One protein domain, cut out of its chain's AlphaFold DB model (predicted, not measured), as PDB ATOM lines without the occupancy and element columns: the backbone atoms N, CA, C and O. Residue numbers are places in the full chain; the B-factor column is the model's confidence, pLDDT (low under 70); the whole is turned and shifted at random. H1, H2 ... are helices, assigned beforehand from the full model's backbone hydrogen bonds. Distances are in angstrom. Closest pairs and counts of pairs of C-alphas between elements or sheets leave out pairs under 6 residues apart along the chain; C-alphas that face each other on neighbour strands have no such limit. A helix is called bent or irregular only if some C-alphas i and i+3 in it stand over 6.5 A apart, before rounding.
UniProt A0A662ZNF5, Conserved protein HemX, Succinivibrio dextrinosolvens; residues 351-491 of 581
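Overview. This is residues 351 to 491 of the 581 residues of the protein "Conserved protein HemX" of Succinivibrio dextrinosolvens (UniProt A0A662ZNF5). Four helices, H1, H4, H5 and H6, make an up-and-down bundle, each running against the one before it, and a long thin loop of chain reaches away from it, out through short H2 to H3 and back through residues 409 to 426, which have no named element. In this loop residues 374 to 380, 391 to 396 and 406 to 418 stand free. The printed part has 141 residues with six named helices, H1 to H6 in order, and no named strand; the class is all helix. It is extended, with a radius of gyration of the C-alphas of 23.1 A and spans of 80 by 26 by 22 A.

Arrangement. H1, residues 351 to 366, touches H4, residues 427 to 450, at a shallow tilt of 2 degrees, opposite ways; their closest C-alphas, Tyr 361 and Lys 438, are 6.1 A apart. H1 also touches H6, residues 476 to 488, at a shallow tilt of 26 degrees, opposite ways, with the C-alphas of Val 360 and Asn 481 closest at 5.7 A. H4 and H5, residues 453 to 470, form a helical hairpin, closest at the C-alphas of Ala 444 and Phe 456, 4.9 A. H5 and H6 form another; H5 touches H6 with residues 460 to 467 alone, closest at the C-alphas of Lys 464 and Leu 482, 6.5 A. H2, residues 375 to 381, and H3, residues 392 to 408, touch no helix. Every O i to N i+4 pair is within hydrogen-bond range in H2, H4, H5 and H6, against 10 of 12 in H1 and 11 of 13 in H3.

Along the chain. H1 begins at C-alpha 351 (13.434, -36.442, 56.747) and is 23.8 A long. H2 is 9.8 A. H3, 24.4 A, begins at C-alpha 392 (-31.241, 25.491, 44.396); it is irregular, with C-alphas 393 and 396 8.1 A apart. H4 is 34.7 A, H5 26.0 A, and H6, 18.4 A, ends at C-alpha 488 (11.968, -25.243, 60.694).

Size, cuts and confidence. The C-alphas farthest apart, Ile 392 and Asn 450, are 80.4 A apart. The printed part has no cut; the link from H3 to H4 is long. Residues 371 to 392 and 408 to 424 have pLDDT under 70.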
ATOM      1  N   ARG A 351      14.460 -35.958  57.680       89.88
ATOM      2  CA  ARG A 351      13.434 -36.442  56.747       89.88
ATOM      3  C   ARG A 351      12.091 -35.757  57.004       89.88
ATOM      4  O   ARG A 351      11.458 -35.329  56.045       89.88
ATOM      5  N   GLY A 352      11.698 -35.577  58.264       93.00
ATOM      6  CA  GLY A 352      10.550 -34.752  58.642       93.00
ATOM      7  C   GLY A 352      10.709 -33.297  58.193       93.00
ATOM      8  O   GLY A 352       9.781 -32.730  57.616       93.00
ATOM      9  N   ILE A 353      11.903 -32.712  58.362       94.00
ATOM     10  CA  ILE A 353      12.214 -31.369  57.837       94.00
ATOM     11  C   ILE A 353      12.110 -31.338  56.305       94.00
ATOM     12  O   ILE A 353      11.468 -30.440  55.762       94.00
ATOM     13  N   LEU A 354      12.678 -32.327  55.604       95.44
ATOM     14  CA  LEU A 354      12.591 -32.415  54.143       95.44
ATOM     15  C   LEU A 354      11.134 -32.460  53.655       95.44
ATOM     16  O   LEU A 354      10.779 -31.677  52.781       95.44
ATOM     17  N   TYR A 355      10.273 -33.283  54.265       96.25
ATOM     18  CA  TYR A 355       8.851 -33.350  53.904       96.25
ATOM     19  C   TYR A 355       8.097 -32.040  54.163       96.25
ATOM     20  O   TYR A 355       7.225 -31.668  53.378       96.25
ATOM     21  N   ARG A 356       8.447 -31.297  55.220       95.88
ATOM     22  CA  ARG A 356       7.895 -29.954  55.455       95.88
ATOM     23  C   ARG A 356       8.335 -28.975  54.353       95.88
ATOM     24  O   ARG A 356       7.498 -28.251  53.820       95.88
ATOM     25  N   LEU A 357       9.606 -29.010  53.938       96.12
ATOM     26  CA  LEU A 357      10.121 -28.214  52.812       96.12
ATOM     27  C   LEU A 357       9.563 -28.660  51.446       96.12
ATOM     28  O   LEU A 357       9.472 -27.846  50.528       96.12
ATOM     29  N   ASP A 358       9.194 -29.930  51.269       96.62
ATOM     30  CA  ASP A 358       8.454 -30.411  50.096       96.62
ATOM     31  C   ASP A 358       7.016 -29.883  50.091       96.62
ATOM     32  O   ASP A 358       6.543 -29.423  49.052       96.62
ATOM     33  N   SER A 359       6.344 -29.860  51.247       95.38
ATOM     34  CA  SER A 359       5.014 -29.258  51.365       95.38
ATOM     35  C   SER A 359       5.039 -27.768  51.015       95.38
ATOM     36  O   SER A 359       4.243 -27.345  50.184       95.38
ATOM     37  N   VAL A 360       5.982 -26.995  51.570       95.44
ATOM     38  CA  VAL A 360       6.144 -25.571  51.225       95.44
ATOM     39  C   VAL A 360       6.421 -25.402  49.728       95.44
ATOM     40  O   VAL A 360       5.718 -24.638  49.077       95.44
ATOM     41  N   TYR A 361       7.373 -26.159  49.164       96.56
ATOM     42  CA  TYR A 361       7.746 -26.098  47.740       96.56
ATOM     43  C   TYR A 361       6.563 -26.310  46.783       96.56
ATOM     44  O   TYR A 361       6.456 -25.608  45.778       96.56
ATOM     45  N   ASN A 362       5.684 -27.266  47.097       94.69
ATOM     46  CA  ASN A 362       4.494 -27.554  46.295       94.69
ATOM     47  C   ASN A 362       3.394 -26.496  46.494       94.69
ATOM     48  O   ASN A 362       2.666 -26.186  45.557       94.69
ATOM     49  N   ASN A 363       3.294 -25.911  47.690       92.62
ATOM     50  CA  ASN A 363       2.281 -24.905  48.006       92.62
ATOM     51  C   ASN A 363       2.563 -23.525  47.377       92.62
ATOM     52  O   ASN A 363       1.613 -22.773  47.164       92.62
ATOM     53  N   VAL A 364       3.821 -23.171  47.053       92.06
ATOM     54  CA  VAL A 364       4.161 -21.829  46.509       92.06
ATOM     55  C   VAL A 364       3.420 -21.512  45.200       92.06
ATOM     56  O   VAL A 364       3.066 -20.358  44.968       92.06
ATOM     57  N   ASP A 365       3.113 -22.523  44.378       89.81
ATOM     58  CA  ASP A 365       2.344 -22.366  43.127       89.81
ATOM     59  C   ASP A 365       0.879 -21.938  43.343       89.81
ATOM     60  O   ASP A 365       0.201 -21.537  42.396       89.81
ATOM     61  N   HIS A 366       0.368 -22.053  44.572       88.81
ATOM     62  CA  HIS A 366      -1.025 -21.768  44.926       88.81
ATOM     63  C   HIS A 366      -1.185 -20.527  45.814       88.81
ATOM     64  O   HIS A 366      -2.309 -20.075  46.035       88.81
ATOM     65  N   MET A 367      -0.083 -19.946  46.295       89.19
ATOM     66  CA  MET A 367      -0.107 -18.744  47.127       89.19
ATOM     67  C   MET A 367      -0.520 -17.504  46.307       89.19
ATOM     68  O   MET A 367       0.123 -17.206  45.296       89.19
ATOM     69  N   PRO A 368      -1.538 -16.728  46.726       86.62
ATOM     70  CA  PRO A 368      -1.891 -15.482  46.052       86.62
ATOM     71  C   PRO A 368      -0.845 -14.388  46.300       86.62
ATOM     72  O   PRO A 368      -0.453 -14.111  47.436       86.62
ATOM     73  N   LEU A 369      -0.428 -13.725  45.221       86.00
ATOM     74  CA  LEU A 369       0.386 -12.511  45.288       86.00
ATOM     75  C   LEU A 369      -0.423 -11.344  45.878       86.00
ATOM     76  O   LEU A 369      -1.646 -11.287  45.742       86.00
ATOM     77  N   ASN A 370       0.272 -10.388  46.492       77.56
ATOM     78  CA  ASN A 370      -0.297  -9.187  47.108       77.56
ATOM     79  C   ASN A 370      -0.742  -8.166  46.034       77.56
ATOM     80  O   ASN A 370      -0.128  -7.112  45.835       77.56
ATOM     81  N   GLU A 371      -1.791  -8.506  45.277       66.19
ATOM     82  CA  GLU A 371      -2.333  -7.651  44.221       66.19
ATOM     83  C   GLU A 371      -3.072  -6.439  44.814       66.19
ATOM     84  O   GLU A 371      -3.933  -6.559  45.688       66.19
ATOM     85  N   PHE A 372      -2.779  -5.242  44.295       56.66
ATOM     86  CA  PHE A 372      -3.431  -4.008  44.730       56.66
ATOM     87  C   PHE A 372      -4.904  -3.960  44.273       56.66
ATOM     88  O   PHE A 372      -5.234  -3.426  43.208       56.66
ATOM     89  N   LEU A 373      -5.778  -4.450  45.158       53.53
ATOM     90  CA  LEU A 373      -7.237  -4.536  45.050       53.53
ATOM     91  C   LEU A 373      -7.731  -5.603  44.056       53.53
ATOM     92  O   LEU A 373      -7.688  -5.407  42.837       53.53
ATOM     93  N   THR A 374      -8.343  -6.669  44.593       55.78
ATOM     94  CA  THR A 374      -9.189  -7.609  43.823       55.78
ATOM     95  C   THR A 374     -10.254  -6.838  43.038       55.78
ATOM     96  O   THR A 374     -10.669  -5.763  43.470       55.78
ATOM     97  N   GLU A 375     -10.805  -7.386  41.947       52.09
ATOM     98  CA  GLU A 375     -11.873  -6.700  41.186       52.09
ATOM     99  C   GLU A 375     -13.027  -6.181  42.062       52.09
ATOM    100  O   GLU A 375     -13.535  -5.085  41.825       52.09
ATOM    101  N   ALA A 376     -13.434  -6.946  43.081       53.19
ATOM    102  CA  ALA A 376     -14.462  -6.543  44.037       53.19
ATOM    103  C   ALA A 376     -14.052  -5.299  44.848       53.19
ATOM    104  O   ALA A 376     -14.852  -4.381  45.017       53.19
ATOM    105  N   GLN A 377     -12.795  -5.233  45.289       52.81
ATOM    106  CA  GLN A 377     -12.236  -4.087  46.005       52.81
ATOM    107  C   GLN A 377     -12.014  -2.888  45.068       52.81
ATOM    108  O   GLN A 377     -12.383  -1.778  45.429       52.81
ATOM    109  N   LYS A 378     -11.540  -3.101  43.829       52.94
ATOM    110  CA  LYS A 378     -11.483  -2.079  42.761       52.94
ATOM    111  C   LYS A 378     -12.860  -1.450  42.525       52.94
ATOM    112  O   LYS A 378     -12.986  -0.229  42.500       52.94
ATOM    113  N   LYS A 379     -13.909  -2.277  42.417       54.03
ATOM    114  CA  LYS A 379     -15.311  -1.836  42.283       54.03
ATOM    115  C   LYS A 379     -15.814  -1.115  43.544       54.03
ATOM    116  O   LYS A 379     -16.531  -0.130  43.411       54.03
ATOM    117  N   ALA A 380     -15.397  -1.530  44.743       54.47
ATOM    118  CA  ALA A 380     -15.736  -0.858  46.003       54.47
ATOM    119  C   ALA A 380     -14.995   0.481  46.220       54.47
ATOM    120  O   ALA A 380     -15.543   1.382  46.856       54.47
ATOM    121  N   SER A 381     -13.783   0.644  45.674       50.53
ATOM    122  CA  SER A 381     -13.036   1.910  45.685       50.53
ATOM    123  C   SER A 381     -13.689   2.987  44.816       50.53
ATOM    124  O   SER A 381     -13.571   4.167  45.141       50.53
ATOM    125  N   TYR A 382     -14.471   2.611  43.795       49.03
ATOM    126  CA  TYR A 382     -15.437   3.507  43.142       49.03
ATOM    127  C   TYR A 382     -16.673   3.737  44.025       49.03
ATOM    128  O   TYR A 382     -17.820   3.549  43.607       49.03
ATOM    129  N   LYS A 383     -16.443   4.170  45.268       50.47
ATOM    130  CA  LYS A 383     -17.509   4.616  46.155       50.47
ATOM    131  C   LYS A 383     -18.109   5.879  45.542       50.47
ATOM    132  O   LYS A 383     -17.448   6.913  45.475       50.47
ATOM    133  N   LYS A 384     -19.339   5.758  45.041       53.22
ATOM    134  CA  LYS A 384     -20.083   6.851  44.410       53.22
ATOM    135  C   LYS A 384     -20.097   8.049  45.367       53.22
ATOM    136  O   LYS A 384     -20.484   7.890  46.524       53.22
ATOM    137  N   THR A 385     -19.626   9.196  44.892       52.19
ATOM    138  CA  THR A 385     -19.639  10.475  45.608       52.19
ATOM    139  C   THR A 385     -21.060  10.826  46.045       52.19
ATOM    140  O   THR A 385     -22.027  10.473  45.362       52.19
ATOM    141  N   ASP A 386     -21.186  11.484  47.201       57.66
ATOM    142  CA  ASP A 386     -22.483  11.875  47.755       57.66
ATOM    143  C   ASP A 386     -23.271  12.709  46.737       57.66
ATOM    144  O   ASP A 386     -22.717  13.579  46.060       57.66
ATOM    145  N   GLN A 387     -24.562  12.405  46.579       58.12
ATOM    146  CA  GLN A 387     -25.361  13.033  45.531       58.12
ATOM    147  C   GLN A 387     -25.573  14.518  45.834       58.12
ATOM    148  O   GLN A 387     -25.944  14.890  46.947       58.12
ATOM    149  N   THR A 388     -25.374  15.358  44.817       59.09
ATOM    150  CA  THR A 388     -25.745  16.775  44.854       59.09
ATOM    151  C   THR A 388     -27.214  16.913  45.226       59.09
ATOM    152  O   THR A 388     -28.060  16.259  44.616       59.09
ATOM    153  N   THR A 389     -27.524  17.768  46.197       62.91
ATOM    154  CA  THR A 389     -28.914  18.036  46.586       62.91
ATOM    155  C   THR A 389     -29.648  18.770  45.462       62.91
ATOM    156  O   THR A 389     -29.095  19.701  44.875       62.91
ATOM    157  N   ASP A 390     -30.903  18.394  45.193       60.78
ATOM    158  CA  ASP A 390     -31.780  19.065  44.216       60.78
ATOM    159  C   ASP A 390     -32.198  20.489  44.656       60.78
ATOM    160  O   ASP A 390     -32.920  21.193  43.947       60.78
ATOM    161  N   ASN A 391     -31.757  20.939  45.836       62.28
ATOM    162  CA  ASN A 391     -32.048  22.267  46.353       62.28
ATOM    163  C   ASN A 391     -31.189  23.367  45.695       62.28
ATOM    164  O   ASN A 391     -29.963  23.392  45.799       62.28
ATOM    165  N   ILE A 392     -31.860  24.353  45.095       63.12
ATOM    166  CA  ILE A 392     -31.241  25.491  44.396       63.12
ATOM    167  C   ILE A 392     -30.413  26.387  45.340       63.12
ATOM    168  O   ILE A 392     -29.478  27.047  44.885       63.12
ATOM    169  N   SER A 393     -30.696  26.400  46.651       70.50
ATOM    170  CA  SER A 393     -29.913  27.181  47.627       70.50
ATOM    171  C   SER A 393     -28.437  26.771  47.684       70.50
ATOM    172  O   SER A 393     -27.573  27.621  47.891       70.50
ATOM    173  N   ASP A 394     -28.145  25.489  47.457       73.38
ATOM    174  CA  ASP A 394     -26.851  24.870  47.769       73.38
ATOM    175  C   ASP A 394     -25.913  24.785  46.547       73.38
ATOM    176  O   ASP A 394     -24.883  24.106  46.569       73.38
ATOM    177  N   TRP A 395     -26.239  25.516  45.470       79.56
ATOM    178  CA  TRP A 395     -25.540  25.498  44.176       79.56
ATOM    179  C   TRP A 395     -24.015  25.668  44.275       79.56
ATOM    180  O   TRP A 395     -23.281  25.069  43.491       79.56
ATOM    181  N   LYS A 396     -23.528  26.454  45.243       79.00
ATOM    182  CA  LYS A 396     -22.095  26.690  45.475       79.00
ATOM    183  C   LYS A 396     -21.381  25.435  45.985       79.00
ATOM    184  O   LYS A 396     -20.299  25.115  45.498       79.00
ATOM    185  N   GLU A 397     -21.977  24.726  46.939       77.50
ATOM    186  CA  GLU A 397     -21.389  23.514  47.520       77.50
ATOM    187  C   GLU A 397     -21.565  22.312  46.580       77.50
ATOM    188  O   GLU A 397     -20.642  21.510  46.429       77.50
ATOM    189  N   ASN A 398     -22.678  22.255  45.837       79.19
ATOM    190  CA  ASN A 398     -22.847  21.336  44.708       79.19
ATOM    191  C   ASN A 398     -21.748  21.554  43.643       79.19
ATOM    192  O   ASN A 398     -21.075  20.599  43.262       79.19
ATOM    193  N   LEU A 399     -21.491  22.800  43.217       81.56
ATOM    194  CA  LEU A 399     -20.444  23.119  42.233       81.56
ATOM    195  C   LEU A 399     -19.034  22.774  42.739       81.56
ATOM    196  O   LEU A 399     -18.245  22.194  41.993       81.56
ATOM    197  N   LEU A 400     -18.716  23.086  44.000       81.12
ATOM    198  CA  LEU A 400     -17.446  22.695  44.624       81.12
ATOM    199  C   LEU A 400     -17.294  21.169  44.690       81.12
ATOM    200  O   LEU A 400     -16.204  20.654  44.441       81.12
ATOM    201  N   THR A 401     -18.380  20.443  44.959       79.50
ATOM    202  CA  THR A 401     -18.405  18.974  44.976       79.50
ATOM    203  C   THR A 401     -18.173  18.395  43.581       79.50
ATOM    204  O   THR A 401     -17.295  17.548  43.422       79.50
ATOM    205  N   SER A 402     -18.851  18.899  42.544       77.94
ATOM    206  CA  SER A 402     -18.630  18.472  41.154       77.94
ATOM    207  C   SER A 402     -17.224  18.805  40.642       77.94
ATOM    208  O   SER A 402     -16.613  17.988  39.953       77.94
ATOM    209  N   LEU A 403     -16.667  19.970  41.000       79.94
ATOM    210  CA  LEU A 403     -15.299  20.352  40.628       79.94
ATOM    211  C   LEU A 403     -14.256  19.463  41.330       79.94
ATOM    212  O   LEU A 403     -13.287  19.022  40.708       79.94
ATOM    213  N   LYS A 404     -14.486  19.148  42.611       78.12
ATOM    214  CA  LYS A 404     -13.674  18.209  43.391       78.12
ATOM    215  C   LYS A 404     -13.732  16.804  42.790       78.12
ATOM    216  O   LYS A 404     -12.673  16.219  42.567       78.12
ATOM    217  N   GLU A 405     -14.920  16.299  42.448       75.06
ATOM    218  CA  GLU A 405     -15.071  15.011  41.760       75.06
ATOM    219  C   GLU A 405     -14.313  15.004  40.424       75.06
ATOM    220  O   GLU A 405     -13.483  14.122  40.200       75.06
ATOM    221  N   PHE A 406     -14.510  16.015  39.571       76.69
ATOM    222  CA  PHE A 406     -13.796  16.136  38.298       76.69
ATOM    223  C   PHE A 406     -12.269  16.110  38.482       76.69
ATOM    224  O   PHE A 406     -11.586  15.342  37.807       76.69
ATOM    225  N   SER A 407     -11.728  16.869  39.443       74.19
ATOM    226  CA  SER A 407     -10.284  16.873  39.733       74.19
ATOM    227  C   SER A 407      -9.763  15.519  40.247       74.19
ATOM    228  O   SER A 407      -8.694  15.068  39.832       74.19
ATOM    229  N   SER A 408     -10.548  14.818  41.077       68.12
ATOM    230  CA  SER A 408     -10.184  13.507  41.638       68.12
ATOM    231  C   SER A 408     -10.062  12.399  40.586       68.12
ATOM    232  O   SER A 408      -9.354  11.420  40.798       68.12
ATOM    233  N   ARG A 409     -10.691  12.584  39.417       66.44
ATOM    234  CA  ARG A 409     -10.631  11.667  38.267       66.44
ATOM    235  C   ARG A 409      -9.367  11.848  37.411       66.44
ATOM    236  O   ARG A 409      -9.136  11.034  36.523       66.44
ATOM    237  N   PHE A 410      -8.552  12.874  37.688       68.25
ATOM    238  CA  PHE A 410      -7.269  13.137  37.021       68.25
ATOM    239  C   PHE A 410      -6.045  13.027  37.943       68.25
ATOM    240  O   PHE A 410      -4.957  12.742  37.448       68.25
ATOM    241  N   VAL A 411      -6.183  13.250  39.258       62.12
ATOM    242  CA  VAL A 411      -5.048  13.243  40.203       62.12
ATOM    243  C   VAL A 411      -5.367  12.414  41.451       62.12
ATOM    244  O   VAL A 411      -5.939  12.912  42.420       62.12
ATOM    245  N   GLU A 412      -4.950  11.144  41.456       64.56
ATOM    246  CA  GLU A 412      -5.055  10.264  42.626       64.56
ATOM    247  C   GLU A 412      -3.787  10.349  43.500       64.56
ATOM    248  O   GLU A 412      -2.757   9.742  43.205       64.56
ATOM    249  N   VAL A 413      -3.848  11.095  44.608       56.84
ATOM    250  CA  VAL A 413      -2.718  11.224  45.549       56.84
ATOM    251  C   VAL A 413      -2.723  10.077  46.565       56.84
ATOM    252  O   VAL A 413      -3.230  10.213  47.681       56.84
ATOM    253  N   ARG A 414      -2.118   8.940  46.204       56.75
ATOM    254  CA  ARG A 414      -1.820   7.866  47.167       56.75
ATOM    255  C   ARG A 414      -0.606   8.233  48.018       56.75
ATOM    256  O   ARG A 414       0.473   8.500  47.491       56.75
ATOM    257  N   ARG A 415      -0.756   8.201  49.345       52.34
ATOM    258  CA  ARG A 415       0.389   8.216  50.269       52.34
ATOM    259  C   ARG A 415       1.050   6.839  50.238       52.34
ATOM    260  O   ARG A 415       0.349   5.841  50.383       52.34
ATOM    261  N   ARG A 416       2.376   6.781  50.077       46.88
ATOM    262  CA  ARG A 416       3.129   5.570  50.432       46.88
ATOM    263  C   ARG A 416       3.101   5.398  51.952       46.88
ATOM    264  O   ARG A 416       3.084   6.380  52.690       46.88
ATOM    265  N   SER A 417       3.075   4.144  52.382       45.19
ATOM    266  CA  SER A 417       3.369   3.711  53.744       45.19
ATOM    267  C   SER A 417       4.634   2.866  53.665       45.19
ATOM    268  O   SER A 417       4.626   1.818  53.019       45.19
ATOM    269  N   ASP A 418       5.718   3.330  54.275       47.34
ATOM    270  CA  ASP A 418       7.087   2.987  53.861       47.34
ATOM    271  C   ASP A 418       7.595   1.612  54.355       47.34
ATOM    272  O   ASP A 418       8.796   1.404  54.499       47.34
ATOM    273  N   GLY A 419       6.677   0.676  54.629       49.38
ATOM    274  CA  GLY A 419       6.960  -0.645  55.206       49.38
ATOM    275  C   GLY A 419       6.639  -1.856  54.321       49.38
ATOM    276  O   GLY A 419       7.148  -2.934  54.605       49.38
ATOM    277  N   VAL A 420       5.836  -1.713  53.256       50.09
ATOM    278  CA  VAL A 420       5.559  -2.815  52.311       50.09
ATOM    279  C   VAL A 420       5.692  -2.308  50.881       50.09
ATOM    280  O   VAL A 420       4.949  -1.430  50.435       50.09
ATOM    281  N   VAL A 421       6.666  -2.851  50.150       49.53
ATOM    282  CA  VAL A 421       6.921  -2.486  48.753       49.53
ATOM    283  C   VAL A 421       6.014  -3.327  47.855       49.53
ATOM    284  O   VAL A 421       6.473  -4.245  47.184       49.53
ATOM    285  N   ASN A 422       4.721  -2.976  47.822       55.31
ATOM    286  CA  ASN A 422       3.742  -3.476  46.847       55.31
ATOM    287  C   ASN A 422       4.106  -2.991  45.426       55.31
ATOM    288  O   ASN A 422       3.433  -2.145  44.828       55.31
ATOM    289  N   GLN A 423       5.215  -3.504  44.898       57.56
ATOM    290  CA  GLN A 423       5.621  -3.366  43.511       57.56
ATOM    291  C   GLN A 423       4.643  -4.179  42.662       57.56
ATOM    292  O   GLN A 423       4.440  -5.365  42.916       57.56
ATOM    293  N   TYR A 424       4.053  -3.566  41.638       63.28
ATOM    294  CA  TYR A 424       3.280  -4.320  40.656       63.28
ATOM    295  C   TYR A 424       4.245  -5.185  39.837       63.28
ATOM    296  O   TYR A 424       4.952  -4.671  38.969       63.28
ATOM    297  N   LEU A 425       4.301  -6.483  40.144       75.50
ATOM    298  CA  LEU A 425       5.061  -7.453  39.364       75.50
ATOM    299  C   LEU A 425       4.339  -7.701  38.034       75.50
ATOM    300  O   LEU A 425       3.133  -7.947  38.007       75.50
ATOM    301  N   SER A 426       5.071  -7.665  36.920       79.50
ATOM    302  CA  SER A 426       4.561  -8.221  35.664       79.50
ATOM    303  C   SER A 426       4.390  -9.748  35.787       79.50
ATOM    304  O   SER A 426       5.079 -10.364  36.604       79.50
ATOM    305  N   PRO A 427       3.553 -10.399  34.952       79.44
ATOM    306  CA  PRO A 427       3.403 -11.860  34.962       79.44
ATOM    307  C   PRO A 427       4.735 -12.627  34.837       79.44
ATOM    308  O   PRO A 427       4.926 -13.672  35.457       79.44
ATOM    309  N   GLU A 428       5.683 -12.069  34.082       83.06
ATOM    310  CA  GLU A 428       7.056 -12.565  33.944       83.06
ATOM    311  C   GLU A 428       7.862 -12.403  35.245       83.06
ATOM    312  O   GLU A 428       8.497 -13.349  35.703       83.06
ATOM    313  N   GLN A 429       7.779 -11.241  35.901       86.31
ATOM    314  CA  GLN A 429       8.448 -10.989  37.182       86.31
ATOM    315  C   GLN A 429       7.892 -11.864  38.316       86.31
ATOM    316  O   GLN A 429       8.667 -12.339  39.143       86.31
ATOM    317  N   SER A 430       6.584 -12.142  38.338       85.31
ATOM    318  CA  SER A 430       5.998 -13.105  39.281       85.31
ATOM    319  C   SER A 430       6.464 -14.543  39.030       85.31
ATOM    320  O   SER A 430       6.708 -15.272  39.987       85.31
ATOM    321  N   ALA A 431       6.650 -14.946  37.767       87.44
ATOM    322  CA  ALA A 431       7.201 -16.262  37.441       87.44
ATOM    323  C   ALA A 431       8.678 -16.386  37.865       87.44
ATOM    324  O   ALA A 431       9.088 -17.429  38.370       87.44
ATOM    325  N   ILE A 432       9.461 -15.309  37.724       91.00
ATOM    326  CA  ILE A 432      10.846 -15.239  38.217       91.00
ATOM    327  C   ILE A 432      10.885 -15.313  39.751       91.00
ATOM    328  O   ILE A 432      11.651 -16.104  40.291       91.00
ATOM    329  N   LEU A 433      10.038 -14.560  40.464       90.94
ATOM    330  CA  LEU A 433       9.953 -14.613  41.931       90.94
ATOM    331  C   LEU A 433       9.622 -16.026  42.440       90.94
ATOM    332  O   LEU A 433      10.304 -16.540  43.325       90.94
ATOM    333  N   LEU A 434       8.614 -16.669  41.847       92.50
ATOM    334  CA  LEU A 434       8.228 -18.047  42.150       92.50
ATOM    335  C   LEU A 434       9.400 -19.023  41.944       92.50
ATOM    336  O   LEU A 434       9.647 -19.890  42.785       92.50
ATOM    337  N   GLN A 435      10.150 -18.863  40.850       94.31
ATOM    338  CA  GLN A 435      11.321 -19.687  40.554       94.31
ATOM    339  C   GLN A 435      12.498 -19.410  41.507       94.31
ATOM    340  O   GLN A 435      13.210 -20.351  41.865       94.31
ATOM    341  N   ASN A 436      12.684 -18.168  41.964       93.31
ATOM    342  CA  ASN A 436      13.685 -17.811  42.973       93.31
ATOM    343  C   ASN A 436      13.365 -18.483  44.313       93.31
ATOM    344  O   ASN A 436      14.188 -19.251  44.802       93.31
ATOM    345  N   ILE A 437      12.141 -18.324  44.831       95.00
ATOM    346  CA  ILE A 437      11.695 -18.960  46.085       95.00
ATOM    347  C   ILE A 437      11.838 -20.488  46.003       95.00
ATOM    348  O   ILE A 437      12.354 -21.127  46.919       95.00
ATOM    349  N   LYS A 438      11.450 -21.102  44.878       96.69
ATOM    350  CA  LYS A 438      11.664 -22.540  44.647       96.69
ATOM    351  C   LYS A 438      13.143 -22.929  44.635       96.69
ATOM    352  O   LYS A 438      13.487 -23.994  45.146       96.69
ATOM    353  N   THR A 439      14.015 -22.080  44.096       97.69
ATOM    354  CA  THR A 439      15.469 -22.293  44.096       97.69
ATOM    355  C   THR A 439      16.050 -22.161  45.505       97.69
ATOM    356  O   THR A 439      16.811 -23.029  45.916       97.69
ATOM    357  N   GLU A 440      15.631 -21.165  46.286       96.25
ATOM    358  CA  GLU A 440      16.018 -20.982  47.692       96.25
ATOM    359  C   GLU A 440      15.567 -22.176  48.555       96.25
ATOM    360  O   GLU A 440      16.344 -22.693  49.357       96.25
ATOM    361  N   ILE A 441      14.360 -22.716  48.330       97.06
ATOM    362  CA  ILE A 441      13.894 -23.942  49.006       97.06
ATOM    363  C   ILE A 441      14.750 -25.159  48.611       97.06
ATOM    364  O   ILE A 441      15.044 -26.009  49.455       97.06
ATOM    365  N   LEU A 442      15.180 -25.270  47.349       97.06
ATOM    366  CA  LEU A 442      16.090 -26.335  46.908       97.06
ATOM    367  C   LEU A 442      17.499 -26.175  47.510       97.06
ATOM    368  O   LEU A 442      18.095 -27.169  47.922       97.06
ATOM    369  N   LEU A 443      18.002 -24.946  47.640       96.94
ATOM    370  CA  LEU A 443      19.262 -24.641  48.322       96.94
ATOM    371  C   LEU A 443      19.182 -24.948  49.826       96.94
ATOM    372  O   LEU A 443      20.092 -25.583  50.357       96.94
ATOM    373  N   ALA A 444      18.069 -24.628  50.494       96.50
ATOM    374  CA  ALA A 444      17.814 -25.032  51.879       96.50
ATOM    375  C   ALA A 444      17.792 -26.566  52.038       96.50
ATOM    376  O   ALA A 444      18.383 -27.099  52.976       96.50
ATOM    377  N   LYS A 445      17.191 -27.308  51.094       95.69
ATOM    378  CA  LYS A 445      17.242 -28.785  51.082       95.69
ATOM    379  C   LYS A 445      18.674 -29.311  50.916       95.69
ATOM    380  O   LYS A 445      19.043 -30.271  51.585       95.69
ATOM    381  N   ILE A 446      19.502 -28.679  50.080       95.12
ATOM    382  CA  ILE A 446      20.924 -29.039  49.920       95.12
ATOM    383  C   ILE A 446      21.717 -28.742  51.205       95.12
ATOM    384  O   ILE A 446      22.465 -29.602  51.670       95.12
ATOM    385  N   ALA A 447      21.512 -27.578  51.827       93.50
ATOM    386  CA  ALA A 447      22.141 -27.216  53.098       93.50
ATOM    387  C   ALA A 447      21.759 -28.188  54.234       93.50
ATOM    388  O   ALA A 447      22.627 -28.618  54.995       93.50
ATOM    389  N   LEU A 448      20.494 -28.629  54.280       92.00
ATOM    390  CA  LEU A 448      19.992 -29.656  55.200       92.00
ATOM    391  C   LEU A 448      20.710 -31.006  55.049       92.00
ATOM    392  O   LEU A 448      21.053 -31.631  56.056       92.00
ATOM    393  N   PHE A 449      20.959 -31.457  53.813       88.69
ATOM    394  CA  PHE A 449      21.744 -32.671  53.558       88.69
ATOM    395  C   PHE A 449      23.219 -32.501  53.946       88.69
ATOM    396  O   PHE A 449      23.809 -33.429  54.495       88.69
ATOM    397  N   ASN A 450      23.794 -31.319  53.708       88.12
ATOM    398  CA  ASN A 450      25.196 -31.008  54.004       88.12
ATOM    399  C   ASN A 450      25.463 -30.636  55.477       88.12
ATOM    400  O   ASN A 450      26.624 -30.471  55.846       88.12
ATOM    401  N   LYS A 451      24.419 -30.507  56.313       85.69
ATOM    402  CA  LYS A 451      24.486 -30.035  57.716       85.69
ATOM    403  C   LYS A 451      25.013 -28.602  57.877       85.69
ATOM    404  O   LYS A 451      25.481 -28.222  58.949       85.69
ATOM    405  N   ASP A 452      24.891 -27.799  56.824       90.62
ATOM    406  CA  ASP A 452      25.313 -26.401  56.791       90.62
ATOM    407  C   ASP A 452      24.225 -25.501  57.395       90.62
ATOM    408  O   ASP A 452      23.305 -25.051  56.710       90.62
ATOM    409  N   GLN A 453      24.327 -25.259  58.703       91.56
ATOM    410  CA  GLN A 453      23.402 -24.412  59.458       91.56
ATOM    411  C   GLN A 453      23.380 -22.952  58.974       91.56
ATOM    412  O   GLN A 453      22.338 -22.307  59.088       91.56
ATOM    413  N   GLU A 454      24.492 -22.423  58.453       93.44
ATOM    414  CA  GLU A 454      24.586 -21.025  58.017       93.44
ATOM    415  C   GLU A 454      23.833 -20.834  56.698       93.44
ATOM    416  O   GLU A 454      22.890 -20.040  56.634       93.44
ATOM    417  N   SER A 455      24.140 -21.655  55.686       94.69
ATOM    418  CA  SER A 455      23.390 -21.659  54.426       94.69
ATOM    419  C   SER A 455      21.919 -22.027  54.639       94.69
ATOM    420  O   SER A 455      21.047 -21.462  53.978       94.69
ATOM    421  N   PHE A 456      21.609 -22.950  55.555       95.88
ATOM    422  CA  PHE A 456      20.230 -23.346  55.849       95.88
ATOM    423  C   PHE A 456      19.419 -22.188  56.436       95.88
ATOM    424  O   PHE A 456      18.363 -21.854  55.899       95.88
ATOM    425  N   ALA A 457      19.930 -21.532  57.481       95.12
ATOM    426  CA  ALA A 457      19.266 -20.386  58.093       95.12
ATOM    427  C   ALA A 457      19.124 -19.211  57.111       95.12
ATOM    428  O   ALA A 457      18.051 -18.617  57.031       95.12
ATOM    429  N   HIS A 458      20.165 -18.917  56.320       95.75
ATOM    430  CA  HIS A 458      20.131 -17.840  55.329       95.75
ATOM    431  C   HIS A 458      19.065 -18.062  54.246       95.75
ATOM    432  O   HIS A 458      18.272 -17.158  53.986       95.75
ATOM    433  N   ASN A 459      18.995 -19.261  53.650       96.50
ATOM    434  CA  ASN A 459      17.981 -19.546  52.629       96.50
ATOM    435  C   ASN A 459      16.558 -19.475  53.212       96.50
ATOM    436  O   ASN A 459      15.667 -18.944  52.558       96.50
ATOM    437  N   LEU A 460      16.333 -19.954  54.443       96.44
ATOM    438  CA  LEU A 460      15.020 -19.853  55.097       96.44
ATOM    439  C   LEU A 460      14.601 -18.404  55.390       96.44
ATOM    440  O   LEU A 460      13.414 -18.092  55.272       96.44
ATOM    441  N   ASP A 461      15.543 -17.522  55.734       96.12
ATOM    442  CA  ASP A 461      15.255 -16.099  55.946       96.12
ATOM    443  C   ASP A 461      14.933 -15.375  54.630       96.12
ATOM    444  O   ASP A 461      13.932 -14.663  54.560       96.12
ATOM    445  N   GLU A 462      15.685 -15.630  53.551       95.25
ATOM    446  CA  GLU A 462      15.380 -15.075  52.222       95.25
ATOM    447  C   GLU A 462      14.021 -15.565  51.687       95.25
ATOM    448  O   GLU A 462      13.223 -14.742  51.239       95.25
ATOM    449  N   ILE A 463      13.665 -16.848  51.856       95.50
ATOM    450  CA  ILE A 463      12.318 -17.357  51.524       95.50
ATOM    451  C   ILE A 463      11.243 -16.600  52.320       95.50
ATOM    452  O   ILE A 463      10.252 -16.131  51.757       95.50
ATOM    453  N   LYS A 464      11.423 -16.466  53.640       94.44
ATOM    454  CA  LYS A 464      10.475 -15.788  54.540       94.44
ATOM    455  C   LYS A 464      10.291 -14.316  54.158       94.44
ATOM    456  O   LYS A 464       9.166 -13.810  54.143       94.44
ATOM    457  N   LYS A 465      11.383 -13.645  53.802       92.06
ATOM    458  CA  LYS A 465      11.466 -12.260  53.320       92.06
ATOM    459  C   LYS A 465      10.810 -12.085  51.945       92.06
ATOM    460  O   LYS A 465      10.006 -11.173  51.781       92.06
ATOM    461  N   HIS A 466      11.059 -12.977  50.986       90.88
ATOM    462  CA  HIS A 466      10.411 -12.951  49.671       90.88
ATOM    463  C   HIS A 466       8.905 -13.237  49.745       90.88
ATOM    464  O   HIS A 466       8.122 -12.524  49.115       90.88
ATOM    465  N   ILE A 467       8.473 -14.213  50.550       91.44
ATOM    466  CA  ILE A 467       7.044 -14.500  50.732       91.44
ATOM    467  C   ILE A 467       6.343 -13.303  51.399       91.44
ATOM    468  O   ILE A 467       5.360 -12.796  50.862       91.44
ATOM    469  N   SER A 468       6.874 -12.786  52.512       89.06
ATOM    470  CA  SER A 468       6.259 -11.659  53.239       89.06
ATOM    471  C   SER A 468       6.313 -10.307  52.509       89.06
ATOM    472  O   SER A 468       5.481  -9.444  52.780       89.06
ATOM    473  N   ALA A 469       7.235 -10.107  51.559       85.88
ATOM    474  CA  ALA A 469       7.291  -8.887  50.751       85.88
ATOM    475  C   ALA A 469       6.272  -8.856  49.595       85.88
ATOM    476  O   ALA A 469       5.830  -7.771  49.213       85.88
ATOM    477  N   TYR A 470       5.915 -10.016  49.024       86.38
ATOM    478  CA  TYR A 470       5.211 -10.087  47.733       86.38
ATOM    479  C   TYR A 470       3.894 -10.882  47.728       86.38
ATOM    480  O   TYR A 470       3.107 -10.715  46.793       86.38
ATOM    481  N   TYR A 471       3.618 -11.714  48.735       88.31
ATOM    482  CA  TYR A 471       2.396 -12.525  48.822       88.31
ATOM    483  C   TYR A 471       1.397 -11.969  49.845       88.31
ATOM    484  O   TYR A 471       1.756 -11.189  50.728       88.31
ATOM    485  N   ASP A 472       0.117 -12.319  49.701       88.25
ATOM    486  CA  ASP A 472      -0.932 -11.824  50.596       88.25
ATOM    487  C   ASP A 472      -0.893 -12.534  51.958       88.25
ATOM    488  O   ASP A 472      -1.388 -13.647  52.118       88.25
ATOM    489  N   ILE A 473      -0.346 -11.854  52.967       85.44
ATOM    490  CA  ILE A 473      -0.265 -12.337  54.356       85.44
ATOM    491  C   ILE A 473      -1.667 -12.568  54.971       85.44
ATOM    492  O   ILE A 473      -1.795 -13.305  55.940       85.44
ATOM    493  N   ASN A 474      -2.742 -12.005  54.404       85.50
ATOM    494  CA  ASN A 474      -4.111 -12.271  54.869       85.50
ATOM    495  C   ASN A 474      -4.648 -13.642  54.405       85.50
ATOM    496  O   ASN A 474      -5.709 -14.073  54.864       85.50
ATOM    497  N   ASN A 475      -3.950 -14.331  53.495       88.94
ATOM    498  CA  ASN A 475      -4.326 -15.655  53.019       88.94
ATOM    499  C   ASN A 475      -3.821 -16.772  53.962       88.94
ATOM    500  O   ASN A 475      -2.700 -16.745  54.483       88.94
ATOM    501  N   SER A 476      -4.668 -17.791  54.157       89.06
ATOM    502  CA  SER A 476      -4.402 -18.916  55.063       89.06
ATOM    503  C   SER A 476      -3.214 -19.771  54.620       89.06
ATOM    504  O   SER A 476      -2.447 -20.228  55.465       89.06
ATOM    505  N   ASP A 477      -3.040 -19.986  53.317       89.00
ATOM    506  CA  ASP A 477      -1.975 -20.826  52.766       89.00
ATOM    507  C   ASP A 477      -0.620 -20.119  52.890       89.00
ATOM    508  O   ASP A 477       0.355 -20.726  53.336       89.00
ATOM    509  N   VAL A 478      -0.562 -18.814  52.597       92.25
ATOM    510  CA  VAL A 478       0.632 -17.975  52.816       92.25
ATOM    511  C   VAL A 478       1.052 -18.013  54.288       92.25
ATOM    512  O   VAL A 478       2.209 -18.305  54.589       92.25
ATOM    513  N   THR A 479       0.103 -17.803  55.207       93.00
ATOM    514  CA  THR A 479       0.360 -17.835  56.657       93.00
ATOM    515  C   THR A 479       0.849 -19.210  57.118       93.00
ATOM    516  O   THR A 479       1.903 -19.304  57.742       93.00
ATOM    517  N   THR A 480       0.155 -20.289  56.741       93.69
ATOM    518  CA  THR A 480       0.506 -21.665  57.150       93.69
ATOM    519  C   THR A 480       1.915 -22.052  56.691       93.69
ATOM    520  O   THR A 480       2.676 -22.671  57.434       93.69
ATOM    521  N   ASN A 481       2.305 -21.681  55.469       93.88
ATOM    522  CA  ASN A 481       3.639 -22.004  54.964       93.88
ATOM    523  C   ASN A 481       4.733 -21.131  55.610       93.88
ATOM    524  O   ASN A 481       5.820 -21.644  55.873       93.88
ATOM    525  N   LEU A 482       4.447 -19.864  55.943       94.44
ATOM    526  CA  LEU A 482       5.340 -19.026  56.758       94.44
ATOM    527  C   LEU A 482       5.539 -19.599  58.172       94.44
ATOM    528  O   LEU A 482       6.671 -19.624  58.652       94.44
ATOM    529  N   GLU A 483       4.484 -20.108  58.815       95.00
ATOM    530  CA  GLU A 483       4.575 -20.794  60.112       95.00
ATOM    531  C   GLU A 483       5.438 -22.060  60.024       95.00
ATOM    532  O   GLU A 483       6.318 -22.264  60.859       95.00
ATOM    533  N   VAL A 484       5.273 -22.874  58.974       95.00
ATOM    534  CA  VAL A 484       6.113 -24.062  58.737       95.00
ATOM    535  C   VAL A 484       7.589 -23.689  58.541       95.00
ATOM    536  O   VAL A 484       8.455 -24.353  59.111       95.00
ATOM    537  N   ILE A 485       7.894 -22.622  57.793       95.38
ATOM    538  CA  ILE A 485       9.265 -22.097  57.646       95.38
ATOM    539  C   ILE A 485       9.821 -21.637  59.004       95.38
ATOM    540  O   ILE A 485      10.967 -21.942  59.336       95.38
ATOM    541  N   ASP A 486       9.008 -20.948  59.808       94.94
ATOM    542  CA  ASP A 486       9.399 -20.421  61.119       94.94
ATOM    543  C   ASP A 486       9.531 -21.511  62.201       94.94
ATOM    544  O   ASP A 486      10.281 -21.345  63.159       94.94
ATOM    545  N   GLU A 487       8.838 -22.647  62.086       93.75
ATOM    546  CA  GLU A 487       9.129 -23.841  62.893       93.75
ATOM    547  C   GLU A 487      10.472 -24.470  62.502       93.75
ATOM    548  O   GLU A 487      11.260 -24.826  63.377       93.75
ATOM    549  N   ILE A 488      10.745 -24.603  61.198       94.31
ATOM    550  CA  ILE A 488      11.968 -25.243  60.694       94.31
ATOM    551  C   ILE A 488      13.216 -24.419  61.034       94.31
ATOM    552  O   ILE A 488      14.223 -24.994  61.438       94.31
ATOM    553  N   SER A 489      13.161 -23.090  60.907       91.88
ATOM    554  CA  SER A 489      14.313 -22.202  61.139       91.88
ATOM    555  C   SER A 489      14.835 -22.224  62.583       91.88
ATOM    556  O   SER A 489      15.997 -21.900  62.827       91.88
ATOM    557  N   LYS A 490      14.002 -22.652  63.541       91.06
ATOM    558  CA  LYS A 490      14.368 -22.840  64.956       91.06
ATOM    559  C   LYS A 490      15.144 -24.136  65.211       91.06
ATOM    560  O   LYS A 490      15.710 -24.294  66.292       91.06
ATOM    561  N   ILE A 491      15.164 -25.069  64.259       89.56
ATOM    562  CA  ILE A 491      15.870 -26.344  64.395       89.56
ATOM    563  C   ILE A 491      17.337 -26.142  64.012       89.56
ATOM    564  O   ILE A 491      17.656 -25.792  62.878       89.56
TER     565      ILE A 491